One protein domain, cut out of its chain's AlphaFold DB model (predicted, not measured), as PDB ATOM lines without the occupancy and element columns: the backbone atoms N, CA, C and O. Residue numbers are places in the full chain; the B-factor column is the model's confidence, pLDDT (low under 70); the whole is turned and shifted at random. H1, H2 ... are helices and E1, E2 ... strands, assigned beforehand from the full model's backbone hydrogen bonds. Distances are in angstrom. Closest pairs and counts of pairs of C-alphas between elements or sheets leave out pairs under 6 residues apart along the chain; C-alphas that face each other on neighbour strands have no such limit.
ATOM      1  N   MET A  12     -77.940  -4.451  22.295       96.00
ATOM      2  CA  MET A  12     -79.224  -4.412  22.995       96.00
ATOM      3  C   MET A  12     -80.147  -3.398  22.330       96.00
ATOM      4  O   MET A  12     -79.708  -2.329  21.913       96.00
ATOM      5  N   GLU A  13     -81.424  -3.743  22.217       96.12
ATOM      6  CA  GLU A  13     -82.461  -2.818  21.772       96.12
ATOM      7  C   GLU A  13     -83.043  -2.089  22.986       96.12
ATOM      8  O   GLU A  13     -83.460  -2.715  23.960       96.12
ATOM      9  N   GLU A  14     -83.052  -0.761  22.937       91.25
ATOM     10  CA  GLU A  14     -83.520   0.106  24.018       91.25
ATOM     11  C   GLU A  14     -84.231   1.302  23.378       91.25
ATOM     12  O   GLU A  14     -83.656   1.911  22.498       91.25
ATOM     13  N   ASN A  15     -85.452   1.681  23.773       86.81
ATOM     14  CA  ASN A  15     -86.087   2.970  23.409       86.81
ATOM     15  C   ASN A  15     -85.766   3.531  21.994       86.81
ATOM     16  O   ASN A  15     -85.181   4.614  21.874       86.81
ATOM     17  N   ASN A  16     -86.149   2.818  20.929       88.25
ATOM     18  CA  ASN A  16     -85.911   3.202  19.525       88.25
ATOM     19  C   ASN A  16     -84.433   3.379  19.122       88.25
ATOM     20  O   ASN A  16     -84.085   4.219  18.287       88.25
ATOM     21  N   ARG A  17     -83.534   2.608  19.727       95.25
ATOM     22  CA  ARG A  17     -82.136   2.511  19.309       95.25
ATOM     23  C   ARG A  17     -81.588   1.111  19.558       95.25
ATOM     24  O   ARG A  17     -82.075   0.373  20.410       95.25
ATOM     25  N   PHE A  18     -80.513   0.796  18.853       97.00
ATOM     26  CA  PHE A  18     -79.664  -0.356  19.129       97.00
ATOM     27  C   PHE A  18     -78.366   0.139  19.753       97.00
ATOM     28  O   PHE A  18     -77.626   0.898  19.126       97.00
ATOM     29  N   VAL A  19     -78.092  -0.266  20.986       97.62
ATOM     30  CA  VAL A  19     -76.887   0.105  21.724       97.62
ATOM     31  C   VAL A  19     -75.846  -0.991  21.556       97.62
ATOM     32  O   VAL A  19     -76.107  -2.164  21.821       97.62
ATOM     33  N   PHE A  20     -74.666  -0.598  21.091       97.62
ATOM     34  CA  PHE A  20     -73.523  -1.471  20.880       97.62
ATOM     35  C   PHE A  20     -72.568  -1.301  22.052       97.62
ATOM     36  O   PHE A  20     -72.042  -0.210  22.281       97.62
ATOM     37  N   TYR A  21     -72.339  -2.386  22.778       97.88
ATOM     38  CA  TYR A  21     -71.462  -2.442  23.937       97.88
ATOM     39  C   TYR A  21     -70.192  -3.216  23.607       97.88
ATOM     40  O   TYR A  21     -70.244  -4.214  22.890       97.88
ATOM     41  N   HIS A  22     -69.073  -2.806  24.194       98.25
ATOM     42  CA  HIS A  22     -67.931  -3.684  24.394       98.25
ATOM     43  C   HIS A  22     -68.265  -4.666  25.527       98.25
ATOM     44  O   HIS A  22     -68.407  -4.264  26.686       98.25
ATOM     45  N   GLU A  23     -68.409  -5.946  25.193       97.94
ATOM     46  CA  GLU A  23     -68.994  -6.967  26.070       97.94
ATOM     47  C   GLU A  23     -68.221  -7.144  27.384       97.94
ATOM     48  O   GLU A  23     -68.830  -7.202  28.456       97.94
ATOM     49  N   ALA A  24     -66.885  -7.157  27.323       98.25
ATOM     50  CA  ALA A  24     -66.054  -7.302  28.513       98.25
ATOM     51  C   ALA A  24     -66.181  -6.087  29.445       98.25
ATOM     52  O   ALA A  24     -66.358  -6.257  30.650       98.25
ATOM     53  N   SER A  25     -66.160  -4.859  28.905       98.38
ATOM     54  CA  SER A  25     -66.351  -3.657  29.733       98.38
ATOM     55  C   SER A  25     -67.743  -3.601  30.354       98.38
ATOM     56  O   SER A  25     -67.855  -3.325  31.544       98.38
ATOM     57  N   GLN A  26     -68.790  -3.891  29.580       97.88
ATOM     58  CA  GLN A  26     -70.157  -3.899  30.096       97.88
ATOM     59  C   GLN A  26     -70.319  -4.923  31.225       97.88
ATOM     60  O   GLN A  26     -70.823  -4.581  32.291       97.88
ATOM     61  N   SER A  27     -69.852  -6.157  31.020       97.31
ATOM     62  CA  SER A  27     -69.975  -7.225  32.019       97.31
ATOM     63  C   SER A  27     -69.231  -6.884  33.311       97.31
ATOM     64  O   SER A  27     -69.756  -7.086  34.405       97.31
ATOM     65  N   SER A  28     -68.022  -6.322  33.206       98.19
ATOM     66  CA  SER A  28     -67.246  -5.901  34.375       98.19
ATOM     67  C   SER A  28     -67.916  -4.767  35.150       98.19
ATOM     68  O   SER A  28     -68.005  -4.846  36.372       98.19
ATOM     69  N   TRP A  29     -68.447  -3.757  34.460       97.25
ATOM     70  CA  TRP A  29     -69.182  -2.669  35.105       97.25
ATOM     71  C   TRP A  29     -70.485  -3.132  35.765       97.25
ATOM     72  O   TRP A  29     -70.801  -2.699  36.873       97.25
ATOM     73  N   GLN A  30     -71.212  -4.056  35.136       95.81
ATOM     74  CA  GLN A  30     -72.444  -4.619  35.693       95.81
ATOM     75  C   GLN A  30     -72.192  -5.412  36.976       95.81
ATOM     76  O   GLN A  30     -72.971  -5.301  37.922       95.81
ATOM     77  N   ASN A  31     -71.074  -6.136  37.061       96.44
ATOM     78  CA  ASN A  31     -70.666  -6.812  38.296       96.44
ATOM     79  C   ASN A  31     -70.380  -5.833  39.451       96.44
ATOM     80  O   ASN A  31     -70.432  -6.230  40.612       96.44
ATOM     81  N   GLU A  32     -70.107  -4.562  39.143       95.69
ATOM     82  CA  GLU A  32     -69.932  -3.476  40.116       95.69
ATOM     83  C   GLU A  32     -71.202  -2.624  40.317       95.69
ATOM     84  O   GLU A  32     -71.183  -1.661  41.083       95.69
ATOM     85  N   GLY A  33     -72.319  -2.980  39.670       94.62
ATOM     86  CA  GLY A  33     -73.612  -2.303  39.814       94.62
ATOM     87  C   GLY A  33     -73.867  -1.149  38.839       94.62
ATOM     88  O   GLY A  33     -74.826  -0.403  39.030       94.62
ATOM     89  N   TYR A  34     -73.052  -0.990  37.790       92.19
ATOM     90  CA  TYR A  34     -73.242   0.042  36.767       92.19
ATOM     91  C   TYR A  34     -73.908  -0.537  35.510       92.19
ATOM     92  O   TYR A  34     -73.290  -1.265  34.736       92.19
ATOM     93  N   GLU A  35     -75.176  -0.187  35.276       81.25
ATOM     94  CA  GLU A  35     -75.990  -0.803  34.214       81.25
ATOM     95  C   GLU A  35     -75.753  -0.223  32.808       81.25
ATOM     96  O   GLU A  35     -75.878  -0.945  31.819       81.25
ATOM     97  N   HIS A  36     -75.361   1.053  32.707       81.19
ATOM     98  CA  HIS A  36     -75.266   1.796  31.438       81.19
ATOM     99  C   HIS A  36     -73.826   2.063  30.970       81.19
ATOM    100  O   HIS A  36     -73.566   3.073  30.325       81.19
ATOM    101  N   SER A  37     -72.882   1.186  31.316       93.31
ATOM    102  CA  SER A  37     -71.459   1.354  30.977       93.31
ATOM    103  C   SER A  37     -70.985   0.367  29.906       93.31
ATOM    104  O   SER A  37     -71.656  -0.615  29.591       93.31
ATOM    105  N   GLY A  38     -69.808   0.618  29.328       97.06
ATOM    106  CA  GLY A  38     -69.250  -0.189  28.235       97.06
ATOM    107  C   GLY A  38     -69.795   0.149  26.844       97.06
ATOM    108  O   GLY A  38     -69.530  -0.592  25.900       97.06
ATOM    109  N   VAL A  39     -70.545   1.245  26.686       97.69
ATOM    110  CA  VAL A  39     -71.101   1.672  25.392       97.69
ATOM    111  C   VAL A  39     -69.983   2.059  24.411       97.69
ATOM    112  O   VAL A  39     -69.045   2.775  24.761       97.69
ATOM    113  N   LEU A  40     -70.104   1.612  23.160       97.75
ATOM    114  CA  LEU A  40     -69.285   2.048  22.023       97.75
ATOM    115  C   LEU A  40     -70.044   3.072  21.172       97.75
ATOM    116  O   LEU A  40     -69.508   4.110  20.812       97.75
ATOM    117  N   PHE A  41     -71.303   2.803  20.842       97.00
ATOM    118  CA  PHE A  41     -72.194   3.759  20.178       97.00
ATOM    119  C   PHE A  41     -73.634   3.248  20.226       97.00
ATOM    120  O   PHE A  41     -73.905   2.115  20.622       97.00
ATOM    121  N   SER A  42     -74.574   4.075  19.787       97.12
ATOM    122  CA  SER A  42     -75.952   3.674  19.525       97.12
ATOM    123  C   SER A  42     -76.326   3.976  18.080       97.12
ATOM    124  O   SER A  42     -76.048   5.068  17.592       97.12
ATOM    125  N   LEU A  43     -76.969   3.025  17.404       96.69
ATOM    126  CA  LEU A  43     -77.707   3.274  16.170       96.69
ATOM    127  C   LEU A  43     -79.112   3.728  16.546       96.69
ATOM    128  O   LEU A  43     -79.890   2.945  17.088       96.69
ATOM    129  N   CYS A  44     -79.429   4.980  16.255       96.44
ATOM    130  CA  CYS A  44     -80.682   5.612  16.630       96.44
ATOM    131  C   CYS A  44     -81.516   5.944  15.392       96.44
ATOM    132  O   CYS A  44     -80.973   6.220  14.316       96.44
ATOM    133  N   TYR A  45     -82.832   5.991  15.577       95.00
ATOM    134  CA  TYR A  45     -83.764   6.521  14.591       95.00
ATOM    135  C   TYR A  45     -84.784   7.462  15.244       95.00
ATOM    136  O   TYR A  45     -85.112   7.334  16.424       95.00
ATOM    137  N   SER A  46     -85.229   8.478  14.505       95.06
ATOM    138  CA  SER A  46     -86.176   9.487  14.997       95.06
ATOM    139  C   SER A  46     -87.007  10.079  13.867       95.06
ATOM    140  O   SER A  46     -86.510  10.277  12.763       95.06
ATOM    141  N   LYS A  47     -88.255  10.458  14.156       95.38
ATOM    142  CA  LYS A  47     -89.113  11.209  13.219       95.38
ATOM    143  C   LYS A  47     -88.704  12.681  13.086       95.38
ATOM    144  O   LYS A  47     -89.042  13.335  12.104       95.38
ATOM    145  N   THR A  48     -87.984  13.210  14.075       94.94
ATOM    146  CA  THR A  48     -87.512  14.601  14.130       94.94
ATOM    147  C   THR A  48     -85.987  14.666  14.117       94.94
ATOM    148  O   THR A  48     -85.299  13.675  14.368       94.94
ATOM    149  N   GLN A  49     -85.448  15.860  13.867       94.94
ATOM    150  CA  GLN A  49     -84.004  16.111  13.885       94.94
ATOM    151  C   GLN A  49     -83.485  16.662  15.222       94.94
ATOM    152  O   GLN A  49     -82.417  17.266  15.256       94.94
ATOM    153  N   ASP A  50     -84.203  16.448  16.331       95.12
ATOM    154  CA  ASP A  50     -83.807  16.961  17.657       95.12
ATOM    155  C   ASP A  50     -82.443  16.420  18.115       95.12
ATOM    156  O   ASP A  50     -81.743  17.065  18.898       95.12
ATOM    157  N   TYR A  51     -82.021  15.280  17.553       93.94
ATOM    158  CA  TYR A  51     -80.692  14.697  17.744       93.94
ATOM    159  C   TYR A  51     -79.550  15.634  17.333       93.94
ATOM    160  O   TYR A  51     -78.428  15.463  17.796       93.94
ATOM    161  N   LYS A  52     -79.812  16.651  16.504       95.38
ATOM    162  CA  LYS A  52     -78.808  17.654  16.125       95.38
ATOM    163  C   LYS A  52     -78.333  18.511  17.299       95.38
ATOM    164  O   LYS A  52     -77.278  19.128  17.192       95.38
ATOM    165  N   ASN A  53     -79.082  18.522  18.403       95.31
ATOM    166  CA  ASN A  53     -78.698  19.175  19.655       95.31
ATOM    167  C   ASN A  53     -77.815  18.285  20.549       95.31
ATOM    168  O   ASN A  53     -77.374  18.735  21.606       95.31
ATOM    169  N   LEU A  54     -77.582  17.019  20.174       93.75
ATOM    170  CA  LEU A  54     -76.745  16.107  20.947       93.75
ATOM    171  C   LEU A  54     -75.262  16.477  20.820       93.75
ATOM    172  O   LEU A  54     -74.821  16.919  19.757       93.75
ATOM    173  N   PRO A  55     -74.466  16.232  21.875       93.19
ATOM    174  CA  PRO A  55     -73.059  16.622  21.901       93.19
ATOM    175  C   PRO A  55     -72.183  15.823  20.927       93.19
ATOM    176  O   PRO A  55     -71.147  16.321  20.497       93.19
ATOM    177  N   SER A  56     -72.566  14.587  20.588       95.56
ATOM    178  CA  SER A  56     -71.768  13.714  19.723       95.56
ATOM    179  C   SER A  56     -72.651  12.774  18.906       95.56
ATOM    180  O   SER A  56     -73.289  11.865  19.448       95.56
ATOM    181  N   TYR A  57     -72.690  12.992  17.589       96.38
ATOM    182  CA  TYR A  57     -73.454  12.171  16.650       96.38
ATOM    183  C   TYR A  57     -72.840  12.151  15.240       96.38
ATOM    184  O   TYR A  57     -71.938  12.920  14.906       96.38
ATOM    185  N   SER A  58     -73.321  11.242  14.391       95.12
ATOM    186  CA  SER A  58     -73.052  11.226  12.947       95.12
ATOM    187  C   SER A  58     -74.317  10.834  12.192       95.12
ATOM    188  O   SER A  58     -74.923   9.811  12.501       95.12
ATOM    189  N   GLU A  59     -74.729  11.631  11.208       94.62
ATOM    190  CA  GLU A  59     -75.898  11.318  10.379       94.62
ATOM    191  C   GLU A  59     -75.589  10.157   9.426       94.62
ATOM    192  O   GLU A  59     -74.535  10.137   8.793       94.62
ATOM    193  N   LEU A  60     -76.513   9.199   9.321       93.81
ATOM    194  CA  LEU A  60     -76.401   8.064   8.398       93.81
ATOM    195  C   LEU A  60     -77.303   8.204   7.172       93.81
ATOM    196  O   LEU A  60     -77.005   7.623   6.129       93.81
ATOM    197  N   GLY A  61     -78.413   8.933   7.304       92.38
ATOM    198  CA  GLY A  61     -79.395   9.120   6.242       92.38
ATOM    199  C   GLY A  61     -80.816   9.252   6.782       92.38
ATOM    200  O   GLY A  61     -81.032   9.488   7.970       92.38
ATOM    201  N   ARG A  62     -81.799   9.111   5.893       92.81
ATOM    202  CA  ARG A  62     -83.224   9.147   6.244       92.81
ATOM    203  C   ARG A  62     -84.067   8.309   5.291       92.81
ATOM    204  O   ARG A  62     -83.702   8.147   4.127       92.81
ATOM    205  N   THR A  63     -85.215   7.854   5.770       90.75
ATOM    206  CA  THR A  63     -86.342   7.404   4.949       90.75
ATOM    207  C   THR A  63     -87.369   8.532   4.782       90.75
ATOM    208  O   THR A  63     -87.116   9.687   5.140       90.75
ATOM    209  N   ALA A  64     -88.538   8.215   4.214       90.44
ATOM    210  CA  ALA A  64     -89.684   9.122   4.221       90.44
ATOM    211  C   ALA A  64     -90.228   9.377   5.640       90.44
ATOM    212  O   ALA A  64     -90.847  10.414   5.873       90.44
ATOM    213  N   GLU A  65     -89.992   8.451   6.572       91.38
ATOM    214  CA  GLU A  65     -90.588   8.469   7.911       91.38
ATOM    215  C   GLU A  65     -89.593   8.862   9.009       91.38
ATOM    216  O   GLU A  65     -89.990   9.488   9.993       91.38
ATOM    217  N   GLU A  66     -88.311   8.514   8.857       94.31
ATOM    218  CA  GLU A  66     -87.335   8.576   9.949       94.31
ATOM    219  C   GLU A  66     -85.942   9.026   9.494       94.31
ATOM    220  O   GLU A  66     -85.511   8.770   8.374       94.31
ATOM    221  N   TYR A  67     -85.210   9.662  10.403       94.69
ATOM    222  CA  TYR A  67     -83.790   9.981  10.305       94.69
ATOM    223  C   TYR A  67     -82.982   8.953  11.090       94.69
ATOM    224  O   TYR A  67     -83.331   8.654  12.229       94.69
ATOM    225  N   TYR A  68     -81.878   8.482  10.516       95.25
ATOM    226  CA  TYR A  68     -80.970   7.515  11.131       95.25
ATOM    227  C   TYR A  68     -79.635   8.183  11.434       95.25
ATOM    228  O   TYR A  68     -79.074   8.903  10.601       95.25
ATOM    229  N   TYR A  69     -79.111   7.934  12.626       96.00
ATOM    230  CA  TYR A  69     -77.859   8.519  13.085       96.00
ATOM    231  C   TYR A  69     -77.159   7.594  14.079       96.00
ATOM    232  O   TYR A  69     -77.790   6.797  14.772       96.00
ATOM    233  N   LEU A  70     -75.838   7.713  14.150       96.75
ATOM    234  CA  LEU A  70     -75.045   7.155  15.234       96.75
ATOM    235  C   LEU A  70     -74.919   8.195  16.341       96.75
ATOM    236  O   LEU A  70     -74.654   9.363  16.061       96.75
ATOM    237  N   MET A  71     -75.078   7.768  17.586       96.62
ATOM    238  CA  MET A  71     -74.816   8.561  18.785       96.62
ATOM    239  C   MET A  71     -73.656   7.933  19.555       96.62
ATOM    240  O   MET A  71     -73.577   6.708  19.652       96.62
ATOM    241  N   TYR A  72     -72.776   8.757  20.120       96.00
ATOM    242  CA  TYR A  72     -71.586   8.283  20.832       96.00
ATOM    243  C   TYR A  72     -71.600   8.731  22.295       96.00
ATOM    244  O   TYR A  72     -72.087   9.829  22.582       96.00
ATOM    245  N   PRO A  73     -71.054   7.920  23.218       95.19
ATOM    246  CA  PRO A  73     -70.864   8.348  24.598       95.19
ATOM    247  C   PRO A  73     -69.888   9.532  24.665       95.19
ATOM    248  O   PRO A  73     -68.941   9.621  23.882       95.19
ATOM    249  N   THR A  74     -70.131  10.447  25.601       91.94
ATOM    250  CA  THR A  74     -69.241  11.587  25.887       91.94
ATOM    251  C   THR A  74     -68.273  11.303  27.029       91.94
ATOM    252  O   THR A  74     -67.192  11.883  27.070       91.94
ATOM    253  N   ASP A  75     -68.656  10.400  27.929       92.12
ATOM    254  CA  ASP A  75     -67.849   9.966  29.064       92.12
ATOM    255  C   ASP A  75     -67.100   8.673  28.744       92.12
ATOM    256  O   ASP A  75     -67.512   7.894  27.881       92.12
ATOM    257  N   VAL A  76     -66.026   8.402  29.487       91.25
ATOM    258  CA  VAL A  76     -65.260   7.154  29.368       91.25
ATOM    259  C   VAL A  76     -66.142   5.964  29.755       91.25
ATOM    260  O   VAL A  76     -66.629   5.897  30.877       91.25
ATOM    261  N   GLN A  77     -66.327   5.014  28.833       97.50
ATOM    262  CA  GLN A  77     -67.161   3.824  29.068       97.50
ATOM    263  C   GLN A  77     -66.357   2.541  29.298       97.50
ATOM    264  O   GLN A  77     -66.907   1.559  29.802       97.50
ATOM    265  N   GLY A  78     -65.081   2.516  28.910       97.38
ATOM    266  CA  GLY A  78     -64.207   1.359  29.102       97.38
ATOM    267  C   GLY A  78     -64.004   1.036  30.582       97.38
ATOM    268  O   GLY A  78     -63.969   1.933  31.420       97.38
ATOM    269  N   TYR A  79     -63.875  -0.247  30.915       98.19
ATOM    270  CA  TYR A  79     -63.683  -0.678  32.302       98.19
ATOM    271  C   TYR A  79     -62.260  -0.401  32.796       98.19
ATOM    272  O   TYR A  79     -61.311  -1.043  32.356       98.19
ATOM    273  N   LEU A  80     -62.123   0.552  33.720       96.75
ATOM    274  CA  LEU A  80     -60.830   1.114  34.134       96.75
ATOM    275  C   LEU A  80     -60.058   0.244  35.133       96.75
ATOM    276  O   LEU A  80     -58.836   0.345  35.211       96.75
ATOM    277  N   ASN A  81     -60.741  -0.636  35.871       97.31
ATOM    278  CA  ASN A  81     -60.114  -1.459  36.912       97.31
ATOM    279  C   ASN A  81     -59.402  -2.709  36.348       97.31
ATOM    280  O   ASN A  81     -58.826  -3.487  37.107       97.31
ATOM    281  N   ASN A  82     -59.420  -2.912  35.025       98.19
ATOM    282  CA  ASN A  82     -58.667  -3.966  34.349       98.19
ATOM    283  C   ASN A  82     -58.027  -3.427  33.064       98.19
ATOM    284  O   ASN A  82     -58.708  -3.156  32.076       98.19
ATOM    285  N   GLU A  83     -56.698  -3.326  33.068       98.19
ATOM    286  CA  GLU A  83     -55.920  -2.747  31.970       98.19
ATOM    287  C   GLU A  83     -56.132  -3.464  30.628       98.19
ATOM    288  O   GLU A  83     -56.169  -2.810  29.588       98.19
ATOM    289  N   LEU A  84     -56.294  -4.792  30.626       98.38
ATOM    290  CA  LEU A  84     -56.503  -5.555  29.391       98.38
ATOM    291  C   LEU A  84     -57.867  -5.240  28.773       98.38
ATOM    292  O   LEU A  84     -57.954  -5.004  27.570       98.38
ATOM    293  N   ILE A  85     -58.910  -5.177  29.603       98.50
ATOM    294  CA  ILE A  85     -60.266  -4.828  29.161       98.50
ATOM    295  C   ILE A  85     -60.305  -3.376  28.675       98.50
ATOM    296  O   ILE A  85     -60.912  -3.090  27.643       98.50
ATOM    297  N   TYR A  86     -59.636  -2.462  29.383       98.44
ATOM    298  CA  TYR A  86     -59.558  -1.066  28.970       98.44
ATOM    299  C   TYR A  86     -58.814  -0.894  27.644       98.44
ATOM    300  O   TYR A  86     -59.293  -0.182  26.768       98.44
ATOM    301  N   LYS A  87     -57.673  -1.567  27.460       98.38
ATOM    302  CA  LYS A  87     -56.914  -1.525  26.199       98.38
ATOM    303  C   LYS A  87     -57.727  -2.050  25.021       98.38
ATOM    304  O   LYS A  87     -57.660  -1.471  23.941       98.38
ATOM    305  N   GLU A  88     -58.499  -3.117  25.222       98.56
ATOM    306  CA  GLU A  88     -59.401  -3.627  24.187       98.56
ATOM    307  C   GLU A  88     -60.504  -2.615  23.853       98.56
ATOM    308  O   GLU A  88     -60.732  -2.334  22.675       98.56
ATOM    309  N   TYR A  89     -61.122  -2.003  24.870       98.31
ATOM    310  CA  TYR A  89     -62.094  -0.929  24.668       98.31
ATOM    311  C   TYR A  89     -61.487   0.250  23.896       98.31
ATOM    312  O   TYR A  89     -62.080   0.711  22.925       98.31
ATOM    313  N   ASP A  90     -60.309   0.727  24.304       97.81
ATOM    314  CA  ASP A  90     -59.625   1.865  23.684       97.81
ATOM    315  C   ASP A  90     -59.277   1.578  22.218       97.81
ATOM    316  O   ASP A  90     -59.537   2.404  21.344       97.81
ATOM    317  N   GLN A  91     -58.795   0.369  21.914       97.69
ATOM    318  CA  GLN A  91     -58.560  -0.052  20.535       97.69
ATOM    319  C   GLN A  91     -59.855  -0.032  19.710       97.69
ATOM    320  O   GLN A  91     -59.871   0.510  18.605       97.69
ATOM    321  N   MET A  92     -60.948  -0.591  20.235       98.00
ATOM    322  CA  MET A  92     -62.242  -0.557  19.546       98.00
ATOM    323  C   MET A  92     -62.737   0.884  19.373       98.00
ATOM    324  O   MET A  92     -63.249   1.241  18.314       98.00
ATOM    325  N   TRP A  93     -62.533   1.750  20.367       96.19
ATOM    326  CA  TRP A  93     -62.894   3.162  20.288       96.19
ATOM    327  C   TRP A  93     -62.133   3.904  19.179       96.19
ATOM    328  O   TRP A  93     -62.732   4.659  18.413       96.19
ATOM    329  N   GLN A  94     -60.837   3.629  19.008       96.06
ATOM    330  CA  GLN A  94     -60.037   4.165  17.895       96.06
ATOM    331  C   GLN A  94     -60.545   3.693  16.517       96.06
ATOM    332  O   GLN A  94     -60.356   4.375  15.507       96.06
ATOM    333  N   GLU A  95     -61.242   2.556  16.455       97.00
ATOM    334  CA  GLU A  95     -61.839   2.008  15.234       97.00
ATOM    335  C   GLU A  95     -63.256   2.551  14.945       97.00
ATOM    336  O   GLU A  95     -63.833   2.241  13.900       97.00
ATOM    337  N   ILE A  96     -63.827   3.413  15.796       95.56
ATOM    338  CA  ILE A  96     -65.164   4.006  15.584       95.56
ATOM    339  C   ILE A  96     -65.252   4.778  14.264       95.56
ATOM    340  O   ILE A  96     -66.282   4.757  13.589       95.56
ATOM    341  N   ASP A  97     -64.167   5.411  13.828       93.56
ATOM    342  CA  ASP A  97     -64.142   6.096  12.537       93.56
ATOM    343  C   ASP A  97     -64.287   5.135  11.349       93.56
ATOM    344  O   ASP A  97     -64.824   5.514  10.304       93.56
ATOM    345  N   TYR A  98     -63.874   3.871  11.494       94.62
ATOM    346  CA  TYR A  98     -64.201   2.837  10.515       94.62
ATOM    347  C   TYR A  98     -65.707   2.575  10.495       94.62
ATOM    348  O   TYR A  98     -66.284   2.519   9.409       94.62
ATOM    349  N   VAL A  99     -66.351   2.452  11.663       93.94
ATOM    350  CA  VAL A  99     -67.808   2.260  11.763       93.94
ATOM    351  C   VAL A  99     -68.536   3.412  11.079       93.94
ATOM    352  O   VAL A  99     -69.371   3.155  10.217       93.94
ATOM    353  N   LYS A 100     -68.161   4.662  11.370       92.25
ATOM    354  CA  LYS A 100     -68.727   5.863  10.734       92.25
ATOM    355  C   LYS A 100     -68.677   5.798   9.212       92.25
ATOM    356  O   LYS A 100     -69.695   5.975   8.556       92.25
ATOM    357  N   ARG A 101     -67.497   5.527   8.646       91.62
ATOM    358  CA  ARG A 101     -67.282   5.532   7.188       91.62
ATOM    359  C   ARG A 101     -67.972   4.385   6.451       91.62
ATOM    360  O   ARG A 101     -68.205   4.505   5.255       91.62
ATOM    361  N   HIS A 102     -68.266   3.288   7.146       91.69
ATOM    362  CA  HIS A 102     -68.872   2.085   6.563       91.69
ATOM    363  C   HIS A 102     -70.309   1.855   7.046       91.69
ATOM    364  O   HIS A 102     -70.847   0.763   6.874       91.69
ATOM    365  N   SER A 103     -70.918   2.869   7.660       87.81
ATOM    366  CA  SER A 103     -72.331   2.881   8.022       87.81
ATOM    367  C   SER A 103     -73.036   3.858   7.098       87.81
ATOM    368  O   SER A 103     -72.679   5.030   7.031       87.81
TER     369      SER A 103
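Overview. This is residues 12 to 103 of the 108 residues of an uncharacterized protein of Lachnospiraceae bacterium (UniProt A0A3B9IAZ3). Picture a twisted wall of five antiparallel strands, with two helices, H3 and H4, following each other along one face as a second layer. H1 sits at one end and touches H3, while the short H2 stands far from it, beside the E4 and E5 part of the sheet. The printed part has 92 residues, with named elements in the order E1, E2, H1, E3, H2, E4, E5, H3, H4; the sheet's order is E1, E2, E3, E5, E4. The class is mixed, helices and strands. The whole is compact, with a radius of gyration of the C-alphas of 14.1 A, and elongated, spanning 45 by 26 by 20 A.

Along the chain. Find C-alpha 12 at (-79.224, -4.412, 22.995), where E1, residues 12 to 14, begins. E2, residues 17 to 22, runs 16.3 A, and H1, residues 23 to 31, follows directly over 12.3 A. E3, residues 39 to 46, begins at C-alpha 39, (-71.101, 1.672, 25.392), and is the longest strand at 19.9 A. Next come H2, residues 50 to 53, E4, residues 57 to 62, 14.6 A, and E5, residues 67 to 71, 12.4 A. H3, residues 83 to 94, runs 16.2 A; H4, residues 96 to 101, ends at C-alpha 101, (-67.282, 5.532, 7.188).

Arrangement. Begin with the sheet, only just strongly twisted, its C-alphas up to 4.3 A off the best plane. In the hairpin E1 and E2, N 14 and O 17 are 2.9 A apart, within hydrogen-bond range; so are N 18 and O 43, 2.8 A, between E2 and E3. Between E3 and E5 look at N 44 and O 69, 2.9 A, and in the hairpin E4 and E5 at N 58 and O 70, 2.8 A. E3, H2 and E4 form a split strand-helix-strand unit, two strands running the same way with E5 between them, its crossover right-handed. H4 is on the sheet at a height of 8.9 A, over E5 and along the strands, at 6 degrees to E5 on the local plane. H3 is on the sheet too; its closest C-alpha to E2 is that of Tyr 89, 6.5 A from that of His 22. With residues 85 to 89 alone H3 touches H1, opposite ways at a steep tilt of 50 degrees; the closest C-alphas, of Ser 25 and Ile 85, are 6.2 A apart. H2 only grazes the sheet with residues 51 to 52. In H1, H3 and H4 every O i to N i+4 pair is within hydrogen-bond range; H2 is too short for one.

Size, cuts and confidence. The two C-alphas farthest apart, of Ala 64 and Asn 81, are 45.3 A apart. The printed part has no cut, and the long link is E5 to H3, 11 residues. Mean pLDDT of the printed part is 95.1, and no printed residue is under 70.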